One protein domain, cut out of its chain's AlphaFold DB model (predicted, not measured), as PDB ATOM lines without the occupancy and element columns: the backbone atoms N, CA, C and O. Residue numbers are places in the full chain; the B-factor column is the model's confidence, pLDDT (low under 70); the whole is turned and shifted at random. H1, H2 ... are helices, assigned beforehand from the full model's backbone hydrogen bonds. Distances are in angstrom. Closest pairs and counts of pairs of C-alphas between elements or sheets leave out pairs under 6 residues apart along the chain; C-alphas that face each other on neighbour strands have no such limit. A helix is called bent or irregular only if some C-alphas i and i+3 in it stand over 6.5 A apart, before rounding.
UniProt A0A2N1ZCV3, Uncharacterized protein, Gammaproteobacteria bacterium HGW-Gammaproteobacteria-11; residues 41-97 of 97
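What this domain is: This is residues 41 to 97 of the 97 residues of an uncharacterized protein of Gammaproteobacteria bacterium HGW-Gammaproteobacteria-11 (UniProt A0A2N1ZCV3). The printed part makes a long helical hairpin: H1, kinked, and then the short H2 form one limb, and H3 comes back beside H2 to form the other. Past H3, residues 85 to 97 have no named element; they carry the second limb on, loop round near residue 89 and fold back to the end. The 57 printed residues hold three named helices, in the order H1, H2, H3, and no named strand; the class is all helix. The whole is elongated, spanning 34 by 21 by 16 A, and only just compact, close to loose, with a radius of gyration of the C-alphas of 11.8 A.

Where its parts are: H1 runs from residue 42, C-alpha at (36.694, 53.176, -43.227), to residue 58, 24.0 A from first to last C-alpha. It is irregular: C-alphas 50 and 53 are 7.3 A apart, and it has a kink of 49 degrees near residue 51. H2 is residues 61 to 66. H3 is residues 71 to 84, 19.8 A long, and ends with C-alpha 84 at (39.749, 35.983, -38.830).

How they stand to each other: H1 touches H3 with residues 55 to 58 alone; the closest C-alphas, of Cys 55 and Phe 81, are 5.4 A apart. Their lines stand at a steep tilt of 49 degrees, opposite ways. H1 and H2 meet only through their tight link. H2 and H3 form a helical hairpin at a shallow tilt of 15 degrees, opposite ways. They touch, with residues 73 to 77 of H3 alone, and the closest C-alphas, of Phe 64 and Glu 73, are 6.2 A apart. Every O i to N i+4 pair is within hydrogen-bond range in H2 and H3; in H1, 11 of 13 are.

The domain as a whole: The C-alphas farthest apart, of Glu 42 and Asp 70, are 34.5 A from each other. The printed part has no cut, and the links H1 to H2 and H2 to H3 are tight. The mean pLDDT of the printed part is 95.0; residue 97, the chain's last, is under 70.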
ATOM      1  N   GLU A  41      38.293  54.579 -39.070       96.75
ATOM      2  CA  GLU A  41      38.969  54.004 -40.233       96.75
ATOM      3  C   GLU A  41      37.981  53.214 -41.115       96.75
ATOM      4  O   GLU A  41      37.466  52.153 -40.748       96.75
ATOM      5  N   GLU A  42      37.718  53.721 -42.324       97.19
ATOM      6  CA  GLU A  42      36.694  53.176 -43.227       97.19
ATOM      7  C   GLU A  42      36.965  51.722 -43.647       97.19
ATOM      8  O   GLU A  42      36.025  50.925 -43.757       97.19
ATOM      9  N   ALA A  43      38.235  51.356 -43.847       96.81
ATOM     10  CA  ALA A  43      38.629  49.999 -44.220       96.81
ATOM     11  C   ALA A  43      38.336  49.007 -43.084       96.81
ATOM     12  O   ALA A  43      37.619  48.027 -43.308       96.81
ATOM     13  N   CYS A  44      38.756  49.325 -41.856       97.75
ATOM     14  CA  CYS A  44      38.431  48.551 -40.656       97.75
ATOM     15  C   CYS A  44      36.914  48.416 -40.450       97.75
ATOM     16  O   CYS A  44      36.394  47.308 -40.312       97.75
ATOM     17  N   ILE A  45      36.152  49.516 -40.523       98.12
ATOM     18  CA  ILE A  45      34.685  49.486 -40.359       98.12
ATOM     19  C   ILE A  45      34.028  48.596 -41.419       98.12
ATOM     20  O   ILE A  45      33.077  47.859 -41.125       98.12
ATOM     21  N   THR A  46      34.510  48.669 -42.659       97.94
ATOM     22  CA  THR A  46      34.012  47.845 -43.762       97.94
ATOM     23  C   THR A  46      34.327  46.374 -43.524       97.94
ATOM     24  O   THR A  46      33.432  45.537 -43.664       97.94
ATOM     25  N   ALA A  47      35.550  46.050 -43.103       97.75
ATOM     26  CA  ALA A  47      35.948  44.695 -42.746       97.75
ATOM     27  C   ALA A  47      35.069  44.139 -41.620       97.75
ATOM     28  O   ALA A  47      34.453  43.091 -41.794       97.75
ATOM     29  N   VAL A  48      34.872  44.886 -40.530       98.06
ATOM     30  CA  VAL A  48      33.975  44.490 -39.431       98.06
ATOM     31  C   VAL A  48      32.572  44.181 -39.955       98.06
ATOM     32  O   VAL A  48      32.043  43.095 -39.711       98.06
ATOM     33  N   LYS A  49      31.959  45.083 -40.727       97.38
ATOM     34  CA  LYS A  49      30.584  44.891 -41.228       97.38
ATOM     35  C   LYS A  49      30.438  43.726 -42.209       97.38
ATOM     36  O   LYS A  49      29.349  43.164 -42.312       97.38
ATOM     37  N   THR A  50      31.489  43.396 -42.952       97.75
ATOM     38  CA  THR A  50      31.435  42.383 -44.018       97.75
ATOM     39  C   THR A  50      31.922  41.009 -43.566       97.75
ATOM     40  O   THR A  50      31.398  40.003 -44.040       97.75
ATOM     41  N   GLN A  51      32.860  40.948 -42.622       98.25
ATOM     42  CA  GLN A  51      33.530  39.714 -42.212       98.25
ATOM     43  C   GLN A  51      32.992  39.143 -40.889       98.25
ATOM     44  O   GLN A  51      33.013  37.926 -40.716       98.25
ATOM     45  N   THR A  52      32.431  39.966 -39.984       98.06
ATOM     46  CA  THR A  52      32.042  39.527 -38.621       98.06
ATOM     47  C   THR A  52      31.164  38.281 -38.615       98.06
ATOM     48  O   THR A  52      31.401  37.379 -37.819       98.06
ATOM     49  N   LYS A  53      30.161  38.191 -39.500       97.25
ATOM     50  CA  LYS A  53      29.283  37.013 -39.549       97.25
ATOM     51  C   LYS A  53      30.070  35.734 -39.857       97.25
ATOM     52  O   LYS A  53      29.923  34.752 -39.138       97.25
ATOM     53  N   ALA A  54      30.898  35.762 -40.898       97.75
ATOM     54  CA  ALA A  54      31.677  34.602 -41.312       97.75
ATOM     55  C   ALA A  54      32.702  34.210 -40.236       97.75
ATOM     56  O   ALA A  54      32.842  33.029 -39.933       97.75
ATOM     57  N   CYS A  55      33.352  35.194 -39.609       97.81
ATOM     58  CA  CYS A  55      34.307  34.951 -38.531       97.81
ATOM     59  C   CYS A  55      33.653  34.416 -37.259       97.81
ATOM     60  O   CYS A  55      34.205  33.550 -36.587       97.81
ATOM     61  N   MET A  56      32.452  34.886 -36.936       97.06
ATOM     62  CA  MET A  56      31.653  34.368 -35.830       97.06
ATOM     63  C   MET A  56      31.284  32.893 -36.060       97.06
ATOM     64  O   MET A  56      31.449  32.066 -35.162       97.06
ATOM     65  N   GLU A  57      30.813  32.551 -37.262       96.25
ATOM     66  CA  GLU A  57      30.472  31.174 -37.643       96.25
ATOM     67  C   GLU A  57      31.701  30.256 -37.635       96.25
ATOM     68  O   GLU A  57      31.664  29.196 -37.010       96.25
ATOM     69  N   SER A  58      32.810  30.674 -38.257       97.12
ATOM     70  CA  SER A  58      34.050  29.885 -38.312       97.12
ATOM     71  C   SER A  58      34.687  29.680 -36.937       97.12
ATOM     72  O   SER A  58      35.325  28.655 -36.696       97.12
ATOM     73  N   SER A  59      34.466  30.617 -36.016       96.56
ATOM     74  CA  SER A  59      34.972  30.551 -34.645       96.56
ATOM     75  C   SER A  59      34.060  29.779 -33.703       96.56
ATOM     76  O   SER A  59      34.363  29.714 -32.516       96.56
ATOM     77  N   ASN A  60      32.976  29.172 -34.192       95.81
ATOM     78  CA  ASN A  60      32.034  28.394 -33.388       95.81
ATOM     79  C   ASN A  60      31.499  29.178 -32.173       95.81
ATOM     80  O   ASN A  60      31.638  28.785 -31.016       95.81
ATOM     81  N   TRP A  61      30.914  30.342 -32.454       95.38
ATOM     82  CA  TRP A  61      30.368  31.250 -31.442       95.38
ATOM     83  C   TRP A  61      29.322  30.624 -30.510       95.38
ATOM     84  O   TRP A  61      29.185  31.055 -29.368       95.38
ATOM     85  N   ARG A  62      28.566  29.627 -30.987       94.25
ATOM     86  CA  ARG A  62      27.525  28.979 -30.182       94.25
ATOM     87  C   ARG A  62      28.144  28.146 -29.063       94.25
ATOM     88  O   ARG A  62      27.660  28.208 -27.937       94.25
ATOM     89  N   ASP A  63      29.230  27.428 -29.343       94.75
ATOM     90  CA  ASP A  63      29.964  26.705 -28.302       94.75
ATOM     91  C   ASP A  63      30.593  27.667 -27.294       94.75
ATOM     92  O   ASP A  63      30.512  27.409 -26.093       94.75
ATOM     93  N   PHE A  64      31.088  28.820 -27.753       95.31
ATOM     94  CA  PHE A  64      31.557  29.877 -26.860       95.31
ATOM     95  C   PHE A  64      30.450  30.363 -25.912       95.31
ATOM     96  O   PHE A  64      30.643  30.385 -24.697       95.31
ATOM     97  N   LEU A  65      29.261  30.691 -26.433       92.88
ATOM     98  CA  LEU A  65      28.139  31.137 -25.598       92.88
ATOM     99  C   LEU A  65      27.671  30.076 -24.598       92.88
ATOM    100  O   LEU A  65      27.257  30.426 -23.490       92.88
ATOM    101  N   ASN A  66      27.758  28.798 -24.963       95.31
ATOM    102  CA  ASN A  66      27.375  27.688 -24.096       95.31
ATOM    103  C   ASN A  66      28.408  27.388 -22.996       95.31
ATOM    104  O   ASN A  66      28.071  26.697 -22.037       95.31
ATOM    105  N   ASN A  67      29.639  27.896 -23.114       95.38
ATOM    106  CA  ASN A  67      30.758  27.573 -22.225       95.38
ATOM    107  C   ASN A  67      31.535  28.831 -21.786       95.38
ATOM    108  O   ASN A  67      32.757  28.812 -21.683       95.38
ATOM    109  N   GLN A  68      30.834  29.935 -21.508       86.88
ATOM    110  CA  GLN A  68      31.460  31.236 -21.203       86.88
ATOM    111  C   GLN A  68      32.361  31.241 -19.954       86.88
ATOM    112  O   GLN A  68      33.253  32.083 -19.855       86.88
ATOM    113  N   ASP A  69      32.155  30.310 -19.021       93.69
ATOM    114  CA  ASP A  69      32.986  30.170 -17.818       93.69
ATOM    115  C   ASP A  69      34.284  29.373 -18.072       93.69
ATOM    116  O   ASP A  69      35.173  29.334 -17.216       93.69
ATOM    117  N   ASP A  70      34.422  28.734 -19.239       96.75
ATOM    118  CA  ASP A  70      35.634  28.019 -19.628       96.75
ATOM    119  C   ASP A  70      36.654  28.996 -20.230       96.75
ATOM    120  O   ASP A  70      36.515  29.508 -21.342       96.75
ATOM    121  N   THR A  71      37.734  29.239 -19.487       95.44
ATOM    122  CA  THR A  71      38.826  30.123 -19.921       95.44
ATOM    123  C   THR A  71      39.525  29.614 -21.186       95.44
ATOM    124  O   THR A  71      39.975  30.422 -22.001       95.44
ATOM    125  N   ALA A  72      39.626  28.294 -21.372       96.19
ATOM    126  CA  ALA A  72      40.226  27.726 -22.574       96.19
ATOM    127  C   ALA A  72      39.348  27.999 -23.799       96.19
ATOM    128  O   ALA A  72      39.869  28.363 -24.854       96.19
ATOM    129  N   GLU A  73      38.030  27.890 -23.641       96.75
ATOM    130  CA  GLU A  73      37.068  28.195 -24.696       96.75
ATOM    131  C   GLU A  73      37.014  29.689 -25.019       96.75
ATOM    132  O   GLU A  73      37.028  30.059 -26.192       96.75
ATOM    133  N   LEU A  74      37.032  30.555 -24.000       94.56
ATOM    134  CA  LEU A  74      37.147  32.000 -24.190       94.56
ATOM    135  C   LEU A  74      38.380  32.335 -25.037       94.56
ATOM    136  O   LEU A  74      38.257  33.028 -26.044       94.56
ATOM    137  N   ASN A  75      39.548  31.802 -24.665       95.50
ATOM    138  CA  ASN A  75      40.791  32.038 -25.396       95.50
ATOM    139  C   ASN A  75      40.755  31.454 -26.819       95.50
ATOM    140  O   ASN A  75      41.232  32.076 -27.766       95.50
ATOM    141  N   ARG A  76      40.171  30.264 -27.000       96.31
ATOM    142  CA  ARG A  76      39.989  29.657 -28.325       96.31
ATOM    143  C   ARG A  76      39.125  30.546 -29.216       96.31
ATOM    144  O   ARG A  76      39.498  30.798 -30.362       96.31
ATOM    145  N   PHE A  77      37.980  30.997 -28.704       96.00
ATOM    146  CA  PHE A  77      37.051  31.835 -29.448       96.00
ATOM    147  C   PHE A  77      37.686  33.175 -29.807       96.00
ATOM    148  O   PHE A  77      37.626  33.556 -30.973       96.00
ATOM    149  N   THR A  78      38.324  33.867 -28.858       94.94
ATOM    150  CA  THR A  78      38.939  35.174 -29.127       94.94
ATOM    151  C   THR A  78      40.041  35.067 -30.178       94.94
ATOM    152  O   THR A  78      39.990  35.785 -31.174       94.94
ATOM    153  N   VAL A  79      40.979  34.127 -30.034       96.19
ATOM    154  CA  VAL A  79      42.057  33.920 -31.016       96.19
ATOM    155  C   VAL A  79      41.499  33.623 -32.408       96.19
ATOM    156  O   VAL A  79      41.934  34.233 -33.383       96.19
ATOM    157  N   ALA A  80      40.518  32.722 -32.510       96.56
ATOM    158  CA  ALA A  80      39.918  32.372 -33.794       96.56
ATOM    159  C   ALA A  80      39.140  33.546 -34.417       96.56
ATOM    160  O   ALA A  80      39.291  33.824 -35.607       96.56
ATOM    161  N   PHE A  81      38.338  34.248 -33.616       97.38
ATOM    162  CA  PHE A  81      37.439  35.293 -34.094       97.38
ATOM    163  C   PHE A  81      38.195  36.545 -34.532       97.38
ATOM    164  O   PHE A  81      38.011  37.002 -35.660       97.38
ATOM    165  N   TYR A  82      39.071  37.078 -33.677       96.06
ATOM    166  CA  TYR A  82      39.831  38.288 -33.997       96.06
ATOM    167  C   TYR A  82      40.896  38.020 -35.067       96.06
ATOM    168  O   TYR A  82      41.076  38.846 -35.957       96.06
ATOM    169  N   GLY A  83      41.516  36.834 -35.067       96.12
ATOM    170  CA  GLY A  83      42.456  36.425 -36.115       96.12
ATOM    171  C   GLY A  83      41.818  36.216 -37.496       96.12
ATOM    172  O   GLY A  83      42.532  36.164 -38.490       96.12
ATOM    173  N   CYS A  84      40.490  36.098 -37.572       97.06
ATOM    174  CA  CYS A  84      39.749  35.983 -38.830       97.06
ATOM    175  C   CYS A  84      39.392  37.345 -39.453       97.06
ATOM    176  O   CYS A  84      39.112  37.410 -40.649       97.06
ATOM    177  N   LEU A  85      39.389  38.429 -38.670       96.94
ATOM    178  CA  LEU A  85      39.060  39.772 -39.151       96.94
ATOM    179  C   LEU A  85      40.296  40.415 -39.783       96.94
ATOM    180  O   LEU A  85      41.113  41.013 -39.082       96.94
ATOM    181  N   LEU A  86      40.423  40.278 -41.101       97.25
ATOM    182  CA  LEU A  86      41.636  40.630 -41.835       97.25
ATOM    183  C   LEU A  86      41.517  41.957 -42.590       97.25
ATOM    184  O   LEU A  86      40.451  42.309 -43.109       97.25
ATOM    185  N   ASP A  87      42.646  42.649 -42.683       96.56
ATOM    186  CA  ASP A  87      42.886  43.793 -43.554       96.56
ATOM    187  C   ASP A  87      43.097  43.363 -45.026       96.56
ATOM    188  O   ASP A  87      43.104  42.164 -45.345       96.56
ATOM    189  N   PRO A  88      43.210  44.317 -45.971       95.62
ATOM    190  CA  PRO A  88      43.487  44.013 -47.376       95.62
ATOM    191  C   PRO A  88      44.804  43.258 -47.617       95.62
ATOM    192  O   PRO A  88      44.938  42.571 -48.634       95.62
ATOM    193  N   GLU A  89      45.769  43.383 -46.709       96.38
ATOM    194  CA  GLU A  89      47.061  42.703 -46.721       96.38
ATOM    195  C   GLU A  89      47.000  41.272 -46.148       96.38
ATOM    196  O   GLU A  89      47.954  40.503 -46.302       96.38
ATOM    197  N   GLY A  90      45.872  40.878 -45.552       95.25
ATOM    198  CA  GLY A  90      45.658  39.570 -44.939       95.25
ATOM    199  C   GLY A  90      46.171  39.463 -43.500       95.25
ATOM    200  O   GLY A  90      46.365  38.345 -43.016       95.25
ATOM    201  N   LEU A  91      46.407  40.587 -42.823       96.31
ATOM    202  CA  LEU A  91      46.795  40.660 -41.417       96.31
ATOM    203  C   LEU A  91      45.578  40.975 -40.530       96.31
ATOM    204  O   LEU A  91      44.648  41.645 -40.977       96.31
ATOM    205  N   PRO A  92      45.538  40.498 -39.273       96.12
ATOM    206  CA  PRO A  92      44.430  40.805 -38.372       96.12
ATOM    207  C   PRO A  92      44.354  42.294 -38.014       96.12
ATOM    208  O   PRO A  92      45.355  42.880 -37.608       96.12
ATOM    209  N   TYR A  93      43.152  42.876 -38.056       94.81
ATOM    210  CA  TYR A  93      42.904  44.242 -37.564       94.81
ATOM    211  C   TYR A  93      43.057  44.371 -36.045       94.81
ATOM    212  O   TYR A  93      43.374  45.444 -35.535       94.81
ATOM    213  N   PHE A  94      42.775  43.293 -35.311       93.69
ATOM    214  CA  PHE A  94      42.695  43.303 -33.857       93.69
ATOM    215  C   PHE A  94      43.627  42.239 -33.284       93.69
ATOM    216  O   PHE A  94      43.480  41.049 -33.570       93.69
ATOM    217  N   GLU A  95      44.577  42.665 -32.456       84.69
ATOM    218  CA  GLU A  95      45.446  41.749 -31.723       84.69
ATOM    219  C   GLU A  95      44.718  41.166 -30.504       84.69
ATOM    220  O   GLU A  95      43.936  41.844 -29.835       84.69
ATOM    221  N   VAL A  96      44.988  39.894 -30.206       79.44
ATOM    222  CA  VAL A  96      44.486  39.222 -29.001       79.44
ATOM    223  C   VAL A  96      45.592  39.252 -27.949       79.44
ATOM    224  O   VAL A  96      46.696  38.767 -28.208       79.44
ATOM    225  N   HIS A  97      45.304  39.842 -26.787       59.19
ATOM    226  CA  HIS A  97      46.205  39.921 -25.632       59.19
ATOM    227  C   HIS A  97      45.763  38.985 -24.509       59.19
ATOM    228  O   HIS A  97      44.537  38.900 -24.266       59.19
TER     229      HIS A  97